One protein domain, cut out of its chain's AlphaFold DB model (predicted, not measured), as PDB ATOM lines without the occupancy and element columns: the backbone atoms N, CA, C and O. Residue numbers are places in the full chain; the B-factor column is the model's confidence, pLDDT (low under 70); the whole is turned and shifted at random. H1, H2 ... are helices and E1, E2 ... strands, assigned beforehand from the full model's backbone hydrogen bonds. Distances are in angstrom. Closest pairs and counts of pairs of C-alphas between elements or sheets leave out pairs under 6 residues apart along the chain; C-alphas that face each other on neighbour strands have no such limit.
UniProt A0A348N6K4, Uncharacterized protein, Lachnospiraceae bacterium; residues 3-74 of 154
ATOM      1  N   GLN A   3     237.548 279.011 169.397       84.44
ATOM      2  CA  GLN A   3     236.836 280.056 168.663       84.44
ATOM      3  C   GLN A   3     237.646 280.481 167.441       84.44
ATOM      4  O   GLN A   3     238.873 280.579 167.493       84.44
ATOM      5  N   ASN A   4     236.956 280.753 166.337       83.19
ATOM      6  CA  ASN A   4     237.563 281.398 165.187       83.19
ATOM      7  C   ASN A   4     237.942 282.841 165.545       83.19
ATOM      8  O   ASN A   4     237.068 283.665 165.804       83.19
ATOM      9  N   VAL A   5     239.234 283.158 165.512       84.12
ATOM     10  CA  VAL A   5     239.745 284.486 165.894       84.12
ATOM     11  C   VAL A   5     239.304 285.584 164.914       84.12
ATOM     12  O   VAL A   5     239.184 286.739 165.303       84.12
ATOM     13  N   LYS A   6     239.032 285.239 163.647       83.88
ATOM     14  CA  LYS A   6     238.642 286.197 162.597       83.88
ATOM     15  C   LYS A   6     237.134 286.428 162.532       83.88
ATOM     16  O   LYS A   6     236.705 287.549 162.299       83.88
ATOM     17  N   THR A   7     236.334 285.374 162.702       83.12
ATOM     18  CA  THR A   7     234.867 285.448 162.547       83.12
ATOM     19  C   THR A   7     234.117 285.497 163.875       83.12
ATOM     20  O   THR A   7     232.907 285.699 163.887       83.12
ATOM     21  N   GLY A   8     234.799 285.261 164.997       82.38
ATOM     22  CA  GLY A   8     234.186 285.199 166.321       82.38
ATOM     23  C   GLY A   8     233.310 283.961 166.559       82.38
ATOM     24  O   GLY A   8     232.743 283.824 167.641       82.38
ATOM     25  N   THR A   9     233.201 283.038 165.600       85.69
ATOM     26  CA  THR A   9     232.381 281.825 165.728       85.69
ATOM     27  C   THR A   9     232.969 280.876 166.771       85.69
ATOM     28  O   THR A   9     234.132 280.486 166.676       85.69
ATOM     29  N   ILE A  10     232.168 280.486 167.764       81.31
ATOM     30  CA  ILE A  10     232.577 279.535 168.804       81.31
ATOM     31  C   ILE A  10     232.326 278.116 168.292       81.31
ATOM     32  O   ILE A  10     231.178 277.739 168.077       81.31
ATOM     33  N   TYR A  11     233.389 277.330 168.131       76.00
ATOM     34  CA  TYR A  11     233.298 275.945 167.665       76.00
ATOM     35  C   TYR A  11     233.029 274.971 168.806       76.00
ATOM     36  O   TYR A  11     232.225 274.057 168.674       76.00
ATOM     37  N   ASN A  12     233.701 275.162 169.942       77.94
ATOM     38  CA  ASN A  12     233.526 274.293 171.098       77.94
ATOM     39  C   ASN A  12     233.823 275.063 172.389       77.94
ATOM     40  O   ASN A  12     234.852 275.729 172.524       77.94
ATOM     41  N   ARG A  13     232.918 274.981 173.366       72.50
ATOM     42  CA  ARG A  13     233.122 275.579 174.695       72.50
ATOM     43  C   ARG A  13     233.884 274.649 175.640       72.50
ATOM     44  O   ARG A  13     234.668 275.146 176.444       72.50
ATOM     45  N   ASN A  14     233.756 273.339 175.443       74.25
ATOM     46  CA  ASN A  14     234.316 272.281 176.276       74.25
ATOM     47  C   ASN A  14     235.395 271.525 175.488       74.25
ATOM     48  O   ASN A  14     235.172 270.433 174.971       74.25
ATOM     49  N   PHE A  15     236.569 272.141 175.369       72.25
ATOM     50  CA  PHE A  15     237.766 271.509 174.821       72.25
ATOM     51  C   PHE A  15     238.800 271.382 175.938       72.25
ATOM     52  O   PHE A  15     239.082 272.367 176.623       72.25
ATOM     53  N   CYS A  16     239.346 270.184 176.117       69.69
ATOM     54  CA  CYS A  16     240.399 269.901 177.081       69.69
ATOM     55  C   CYS A  16     241.647 269.467 176.312       69.69
ATOM     56  O   CYS A  16     241.573 268.561 175.485       69.69
ATOM     57  N   LEU A  17     242.777 270.124 176.578       76.12
ATOM     58  CA  LEU A  17     244.077 269.730 176.051       76.12
ATOM     59  C   LEU A  17     244.831 268.993 177.154       76.12
ATOM     60  O   LEU A  17     245.025 269.540 178.238       76.12
ATOM     61  N   ARG A  18     245.246 267.759 176.874       75.00
ATOM     62  CA  ARG A  18     246.073 266.953 177.775       75.00
ATOM     63  C   ARG A  18     247.437 266.760 177.124       75.00
ATOM     64  O   ARG A  18     247.507 266.396 175.952       75.00
ATOM     65  N   VAL A  19     248.504 267.040 177.868       79.81
ATOM     66  CA  VAL A  19     249.889 266.859 177.411       79.81
ATOM     67  C   VAL A  19     250.428 265.579 178.034       79.81
ATOM     68  O   VAL A  19     250.375 265.420 179.250       79.81
ATOM     69  N   LEU A  20     250.927 264.671 177.199       79.81
ATOM     70  CA  LEU A  20     251.431 263.361 177.613       79.81
ATOM     71  C   LEU A  20     252.961 263.363 177.654       79.81
ATOM     72  O   LEU A  20     253.604 263.798 176.701       79.81
ATOM     73  N   SER A  21     253.542 262.817 178.725       80.44
ATOM     74  CA  SER A  21     254.978 262.520 178.795       80.44
ATOM     75  C   SER A  21     255.212 261.025 178.588       80.44
ATOM     76  O   SER A  21     254.883 260.207 179.444       80.44
ATOM     77  N   LEU A  22     255.813 260.651 177.455       84.31
ATOM     78  CA  LEU A  22     256.051 259.242 177.100       84.31
ATOM     79  C   LEU A  22     257.228 258.613 177.876       84.31
ATOM     80  O   LEU A  22     257.360 257.391 177.970       84.31
ATOM     81  N   ASN A  23     258.098 259.427 178.476       83.50
ATOM     82  CA  ASN A  23     259.302 258.942 179.160       83.50
ATOM     83  C   ASN A  23     259.070 258.593 180.635       83.50
ATOM     84  O   ASN A  23     259.903 257.918 181.231       83.50
ATOM     85  N   GLN A  24     257.956 259.030 181.219       83.25
ATOM     86  CA  GLN A  24     257.700 258.958 182.661       83.25
ATOM     87  C   GLN A  24     256.343 258.318 182.983       83.25
ATOM     88  O   GLN A  24     255.704 258.670 183.965       83.25
ATOM     89  N   ILE A  25     255.909 257.361 182.160       83.88
ATOM     90  CA  ILE A  25     254.616 256.673 182.320       83.88
ATOM     91  C   ILE A  25     254.494 256.010 183.701       83.88
ATOM     92  O   ILE A  25     253.426 256.029 184.303       83.88
ATOM     93  N   GLU A  26     255.598 255.492 184.244       81.88
ATOM     94  CA  GLU A  26     255.638 254.868 185.576       81.88
ATOM     95  C   GLU A  26     255.335 255.847 186.726       81.88
ATOM     96  O   GLU A  26     254.965 255.426 187.817       81.88
ATOM     97  N   LEU A  27     255.468 257.157 186.489       86.56
ATOM     98  CA  LEU A  27     255.158 258.215 187.457       86.56
ATOM     99  C   LEU A  27     253.716 258.735 187.322       86.56
ATOM    100  O   LEU A  27     253.395 259.770 187.906       86.56
ATOM    101  N   ALA A  28     252.858 258.052 186.557       86.75
ATOM    102  CA  ALA A  28     251.464 258.440 186.378       86.75
ATOM    103  C   ALA A  28     250.751 258.574 187.731       86.75
ATOM    104  O   ALA A  28     250.730 257.642 188.545       86.75
ATOM    105  N   THR A  29     250.150 259.741 187.957       86.88
ATOM    106  CA  THR A  29     249.374 260.010 189.164       86.88
ATOM    107  C   THR A  29     248.083 259.189 189.173       86.88
ATOM    108  O   THR A  29     247.633 258.671 188.150       86.88
ATOM    109  N   GLU A  30     247.440 259.082 190.334       86.44
ATOM    110  CA  GLU A  30     246.143 258.397 190.436       86.44
ATOM    111  C   GLU A  30     245.055 259.078 189.588       86.44
ATOM    112  O   GLU A  30     244.151 258.414 189.081       86.44
ATOM    113  N   GLU A  31     245.161 260.391 189.367       86.00
ATOM    114  CA  GLU A  31     244.282 261.109 188.444       86.00
ATOM    115  C   GLU A  31     244.562 260.739 186.979       86.00
ATOM    116  O   GLU A  31     243.619 260.519 186.217       86.00
ATOM    117  N   ASP A  32     245.830 260.588 186.591       84.12
ATOM    118  CA  ASP A  32     246.211 260.172 185.235       84.12
ATOM    119  C   ASP A  32     245.669 258.781 184.905       84.12
ATOM    120  O   ASP A  32     245.070 258.588 183.845       84.12
ATOM    121  N   LYS A  33     245.802 257.839 185.846       85.94
ATOM    122  CA  LYS A  33     245.259 256.479 185.719       85.94
ATOM    123  C   LYS A  33     243.735 256.481 185.651       85.94
ATOM    124  O   LYS A  33     243.151 255.762 184.849       85.94
ATOM    125  N   ARG A  34     243.075 257.326 186.453       87.31
ATOM    126  CA  ARG A  34     241.609 257.459 186.450       87.31
ATOM    127  C   ARG A  34     241.063 257.918 185.098       87.31
ATOM    128  O   ARG A  34     239.951 257.548 184.735       87.31
ATOM    129  N   TRP A  35     241.820 258.737 184.374       84.88
ATOM    130  CA  TRP A  35     241.461 259.207 183.037       84.88
ATOM    131  C   TRP A  35     242.162 258.430 181.913       84.88
ATOM    132  O   TRP A  35     242.118 258.877 180.766       84.88
ATOM    133  N   HIS A  36     242.799 257.299 182.231       86.19
ATOM    134  CA  HIS A  36     243.511 256.425 181.294       86.19
ATOM    135  C   HIS A  36     244.605 257.129 180.466       86.19
ATOM    136  O   HIS A  36     244.953 256.719 179.358       86.19
ATOM    137  N   ILE A  37     245.164 258.219 180.992       86.69
ATOM    138  CA  ILE A  37     246.220 259.015 180.350       86.69
ATOM    139  C   ILE A  37     247.503 258.182 180.219       86.69
ATOM    140  O   ILE A  37     248.218 258.283 179.221       86.69
ATOM    141  N   ASP A  38     247.778 257.328 181.206       86.62
ATOM    142  CA  ASP A  38     248.897 256.390 181.196       86.62
ATOM    143  C   ASP A  38     248.744 255.335 180.091       86.62
ATOM    144  O   ASP A  38     249.723 254.994 179.429       86.62
ATOM    145  N   GLU A  39     247.524 254.858 179.833       85.56
ATOM    146  CA  GLU A  39     247.240 253.917 178.746       85.56
ATOM    147  C   GLU A  39     247.433 254.562 177.369       85.56
ATOM    148  O   GLU A  39     248.086 253.962 176.515       85.56
ATOM    149  N   TRP A  40     246.989 255.811 177.176       88.06
ATOM    150  CA  TRP A  40     247.305 256.589 175.970       88.06
ATOM    151  C   TRP A  40     248.816 256.771 175.785       88.06
ATOM    152  O   TRP A  40     249.331 256.612 174.678       88.06
ATOM    153  N   ALA A  41     249.555 257.064 176.857       88.56
ATOM    154  CA  ALA A  41     251.007 257.190 176.780       88.56
ATOM    155  C   ALA A  41     251.685 255.856 176.415       88.56
ATOM    156  O   ALA A  41     252.636 255.858 175.632       88.56
ATOM    157  N   ARG A  42     251.189 254.713 176.915       86.62
ATOM    158  CA  ARG A  42     251.670 253.380 176.501       86.62
ATOM    159  C   ARG A  42     251.347 253.095 175.036       86.62
ATOM    160  O   ARG A  42     252.223 252.604 174.333       86.62
ATOM    161  N   LEU A  43     250.146 253.445 174.569       88.19
ATOM    162  CA  LEU A  43     249.729 253.284 173.171       88.19
ATOM    163  C   LEU A  43     250.697 254.010 172.222       88.19
ATOM    164  O   LEU A  43     251.193 253.409 171.276       88.19
ATOM    165  N   PHE A  44     251.018 255.276 172.504       85.50
ATOM    166  CA  PHE A  44     251.940 256.070 171.681       85.50
ATOM    167  C   PHE A  44     253.416 255.681 171.836       85.50
ATOM    168  O   PHE A  44     254.230 256.038 170.987       85.50
ATOM    169  N   LYS A  45     253.778 254.971 172.909       86.25
ATOM    170  CA  LYS A  45     255.136 254.458 173.137       86.25
ATOM    171  C   LYS A  45     255.351 253.049 172.575       86.25
ATOM    172  O   LYS A  45     256.496 252.609 172.516       86.25
ATOM    173  N   ALA A  46     254.285 252.341 172.196       83.81
ATOM    174  CA  ALA A  46     254.376 250.988 171.661       83.81
ATOM    175  C   ALA A  46     255.354 250.943 170.478       83.81
ATOM    176  O   ALA A  46     255.283 251.761 169.561       83.81
ATOM    177  N   THR A  47     256.283 249.988 170.516       74.94
ATOM    178  CA  THR A  47     257.333 249.865 169.490       74.94
ATOM    179  C   THR A  47     257.009 248.793 168.459       74.94
ATOM    180  O   THR A  47     257.611 248.754 167.387       74.94
ATOM    181  N   THR A  48     256.026 247.943 168.762       77.25
ATOM    182  CA  THR A  48     255.553 246.877 167.883       77.25
ATOM    183  C   THR A  48     254.047 246.974 167.642       77.25
ATOM    184  O   THR A  48     253.282 247.481 168.465       77.25
ATOM    185  N   TRP A  49     253.601 246.438 166.502       77.19
ATOM    186  CA  TRP A  49     252.177 246.374 166.166       77.19
ATOM    187  C   TRP A  49     251.382 245.449 167.085       77.19
ATOM    188  O   TRP A  49     250.189 245.663 167.278       77.19
ATOM    189  N   GLU A  50     252.026 244.430 167.646       75.12
ATOM    190  CA  GLU A  50     251.403 243.508 168.595       75.12
ATOM    191  C   GLU A  50     251.109 244.215 169.920       75.12
ATOM    192  O   GLU A  50     249.978 244.166 170.394       75.12
ATOM    193  N   GLU A  51     252.074 244.966 170.461       77.25
ATOM    194  CA  GLU A  51     251.871 245.802 171.653       77.25
ATOM    195  C   GLU A  51     250.772 246.844 171.432       77.25
ATOM    196  O   GLU A  51     249.885 247.009 172.270       77.25
ATOM    197  N   LEU A  52     250.794 247.516 170.279       81.38
ATOM    198  CA  LEU A  52     249.806 248.529 169.930       81.38
ATOM    199  C   LEU A  52     248.394 247.929 169.816       81.38
ATOM    200  O   LEU A  52     247.446 248.507 170.348       81.38
ATOM    201  N   LYS A  53     248.247 246.742 169.207       79.56
ATOM    202  CA  LYS A  53     246.967 246.015 169.129       79.56
ATOM    203  C   LYS A  53     246.476 245.547 170.495       79.56
ATOM    204  O   LYS A  53     245.309 245.759 170.805       79.56
ATOM    205  N   MET A  54     247.355 244.999 171.334       82.25
ATOM    206  CA  MET A  54     246.983 244.569 172.687       82.25
ATOM    207  C   MET A  54     246.461 245.725 173.551       82.25
ATOM    208  O   MET A  54     245.550 245.538 174.357       82.25
ATOM    209  N   ILE A  55     247.023 246.929 173.403       83.25
ATOM    210  CA  ILE A  55     246.535 248.118 174.116       83.25
ATOM    211  C   ILE A  55     245.203 248.589 173.512       83.25
ATOM    212  O   ILE A  55     244.287 248.955 174.249       83.25
ATOM    213  N   ALA A  56     245.076 248.539 172.185       83.38
ATOM    214  CA  ALA A  56     243.910 249.022 171.459       83.38
ATOM    215  C   ALA A  56     242.654 248.145 171.586       83.38
ATOM    216  O   ALA A  56     241.544 248.659 171.482       83.38
ATOM    217  N   GLU A  57     242.797 246.846 171.857       80.75
ATOM    218  CA  GLU A  57     241.671 245.918 172.060       80.75
ATOM    219  C   GLU A  57     240.818 246.243 173.298       80.75
ATOM    220  O   GLU A  57     239.687 245.771 173.415       80.75
ATOM    221  N   LYS A  58     241.332 247.073 174.211       76.75
ATOM    222  CA  LYS A  58     240.650 247.439 175.458       76.75
ATOM    223  C   LYS A  58     239.525 248.461 175.280       76.75
ATOM    224  O   LYS A  58     238.607 248.475 176.096       76.75
ATOM    225  N   ASP A  59     239.587 249.314 174.255       84.56
ATOM    226  CA  ASP A  59     238.588 250.362 174.005       84.56
ATOM    227  C   ASP A  59     238.459 250.657 172.506       84.56
ATOM    228  O   ASP A  59     239.443 250.735 171.766       84.56
ATOM    229  N   LYS A  60     237.227 250.909 172.065       84.44
ATOM    230  CA  LYS A  60     236.917 251.321 170.696       84.44
ATOM    231  C   LYS A  60     237.691 252.578 170.274       84.44
ATOM    232  O   LYS A  60     238.154 252.646 169.138       84.44
ATOM    233  N   VAL A  61     237.871 253.546 171.172       85.50
ATOM    234  CA  VAL A  61     238.591 254.797 170.880       85.50
ATOM    235  C   VAL A  61     240.080 254.531 170.641       85.50
ATOM    236  O   VAL A  61     240.672 255.114 169.731       85.50
ATOM    237  N   TYR A  62     240.684 253.610 171.398       85.75
ATOM    238  CA  TYR A  62     242.068 253.198 171.157       85.75
ATOM    239  C   TYR A  62     242.208 252.439 169.839       85.75
ATOM    240  O   TYR A  62     243.175 252.664 169.120       85.75
ATOM    241  N   SER A  63     241.237 251.588 169.496       85.25
ATOM    242  CA  SER A  63     241.194 250.875 168.213       85.25
ATOM    243  C   SER A  63     241.163 251.828 167.017       85.25
ATOM    244  O   SER A  63     241.958 251.687 166.090       85.25
ATOM    245  N   GLU A  64     240.312 252.853 167.050       84.50
ATOM    246  CA  GLU A  64     240.231 253.859 165.982       84.50
ATOM    247  C   GLU A  64     241.535 254.669 165.847       84.50
ATOM    248  O   GLU A  64     242.023 254.889 164.733       84.50
ATOM    249  N   ALA A  65     242.150 255.053 166.970       85.31
ATOM    250  CA  ALA A  65     243.440 255.744 166.973       85.31
ATOM    251  C   ALA A  65     244.579 254.846 166.460       85.31
ATOM    252  O   ALA A  65     245.376 255.276 165.630       85.31
ATOM    253  N   ALA A  66     244.626 253.590 166.902       84.31
ATOM    254  CA  ALA A  66     245.579 252.579 166.456       84.31
ATOM    255  C   ALA A  66     245.491 252.326 164.946       84.31
ATOM    256  O   ALA A  66     246.519 252.297 164.271       84.31
ATOM    257  N   ASN A  67     244.275 252.201 164.409       81.25
ATOM    258  CA  ASN A  67     244.042 252.036 162.975       81.25
ATOM    259  C   ASN A  67     244.493 253.271 162.191       81.25
ATOM    260  O   ASN A  67     245.182 253.134 161.187       81.25
ATOM    261  N   SER A  68     244.205 254.475 162.691       82.69
ATOM    262  CA  SER A  68     244.679 255.716 162.068       82.69
ATOM    263  C   SER A  68     246.212 255.791 162.053       82.69
ATOM    264  O   SER A  68     246.808 256.134 161.037       82.69
ATOM    265  N   ILE A  69     246.875 255.420 163.154       77.06
ATOM    266  CA  ILE A  69     248.343 255.341 163.236       77.06
ATOM    267  C   ILE A  69     248.874 254.291 162.254       77.06
ATOM    268  O   ILE A  69     249.866 254.552 161.582       77.06
ATOM    269  N   TYR A  70     248.218 253.137 162.132       73.62
ATOM    270  CA  TYR A  70     248.583 252.079 161.187       73.62
ATOM    271  C   TYR A  70     248.471 252.525 159.725       73.62
ATOM    272  O   TYR A  70     249.398 252.336 158.934       73.62
ATOM    273  N   GLU A  71     247.366 253.170 159.369       73.19
ATOM    274  CA  GLU A  71     247.130 253.708 158.029       73.19
ATOM    275  C   GLU A  71     248.115 254.826 157.670       73.19
ATOM    276  O   GLU A  71     248.534 254.919 156.521       73.19
ATOM    277  N   GLN A  72     248.508 255.651 158.645       70.56
ATOM    278  CA  GLN A  72     249.418 256.783 158.445       70.56
ATOM    279  C   GLN A  72     250.910 256.396 158.495       70.56
ATOM    280  O   GLN A  72     251.723 257.092 157.894       70.56
ATOM    281  N   ASN A  73     251.289 255.320 159.203       65.69
ATOM    282  CA  ASN A  73     252.696 254.918 159.404       65.69
ATOM    283  C   ASN A  73     253.131 253.682 158.601       65.69
ATOM    284  O   ASN A  73     254.298 253.297 158.671       65.69
ATOM    285  N   SER A  74     252.236 253.025 157.860       57.97
ATOM    286  CA  SER A  74     252.640 251.919 156.987       57.97
ATOM    287  C   SER A  74     253.316 252.462 155.724       57.97
ATOM    288  O   SER A  74     252.714 253.203 154.955       57.97
TER     289      SER A  74
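Overview. This is residues 3 to 74 of the 154 residues of an uncharacterized protein of Lachnospiraceae bacterium (UniProt A0A348N6K4). A long arm bearing E1, with residues 4 to 10 sticking out free, leads to a loose group of three helices, H2, H3 and H4, folded back and forth; H1 sits beyond the first end of H2. The printed part has 72 residues, with E1, H1, H2, H3, H4 in order, mostly helix. It is loose: radius of gyration of the C-alphas 15.4 A, spans 45 by 33 by 21 A.

Arrangement. E1, residues 10 to 12, pairs with no named strand and is apart from the helices. H1, residues 30 to 34, is close to but not clearly touching H2, residues 37 to 45; their closest C-alphas, of Asp 32 and Asp 38, are 6.2 A apart. H2 and H3, residues 49 to 56, touch as a helical hairpin, opposite ways at a shallow tilt of 16 degrees; their closest C-alphas, of Leu 43 and Leu 52, are 5.8 A apart. H3 and H4, residues 60 to 73, form another at 27 degrees; the closest C-alphas, Ala 56 and Tyr 62, are 4.6 A apart. H2 and H4 only just touch, with 3 pairs of C-alphas within 8 A, the closest Trp 40 and Tyr 62. In the four helices every O i to N i+4 pair is within hydrogen-bond range.

Along the chain. E1 begins at C-alpha 10 (232.577, 279.535, 168.804). H2 spans 12.3 A, H3 10.2 A and H4 19.7 A, to C-alpha 73 (252.696, 254.918, 159.404).

Size, cuts and confidence. The printed part has no cut. The link E1 to H1 is long. Residues 16, 73 and 74 have pLDDT under 70.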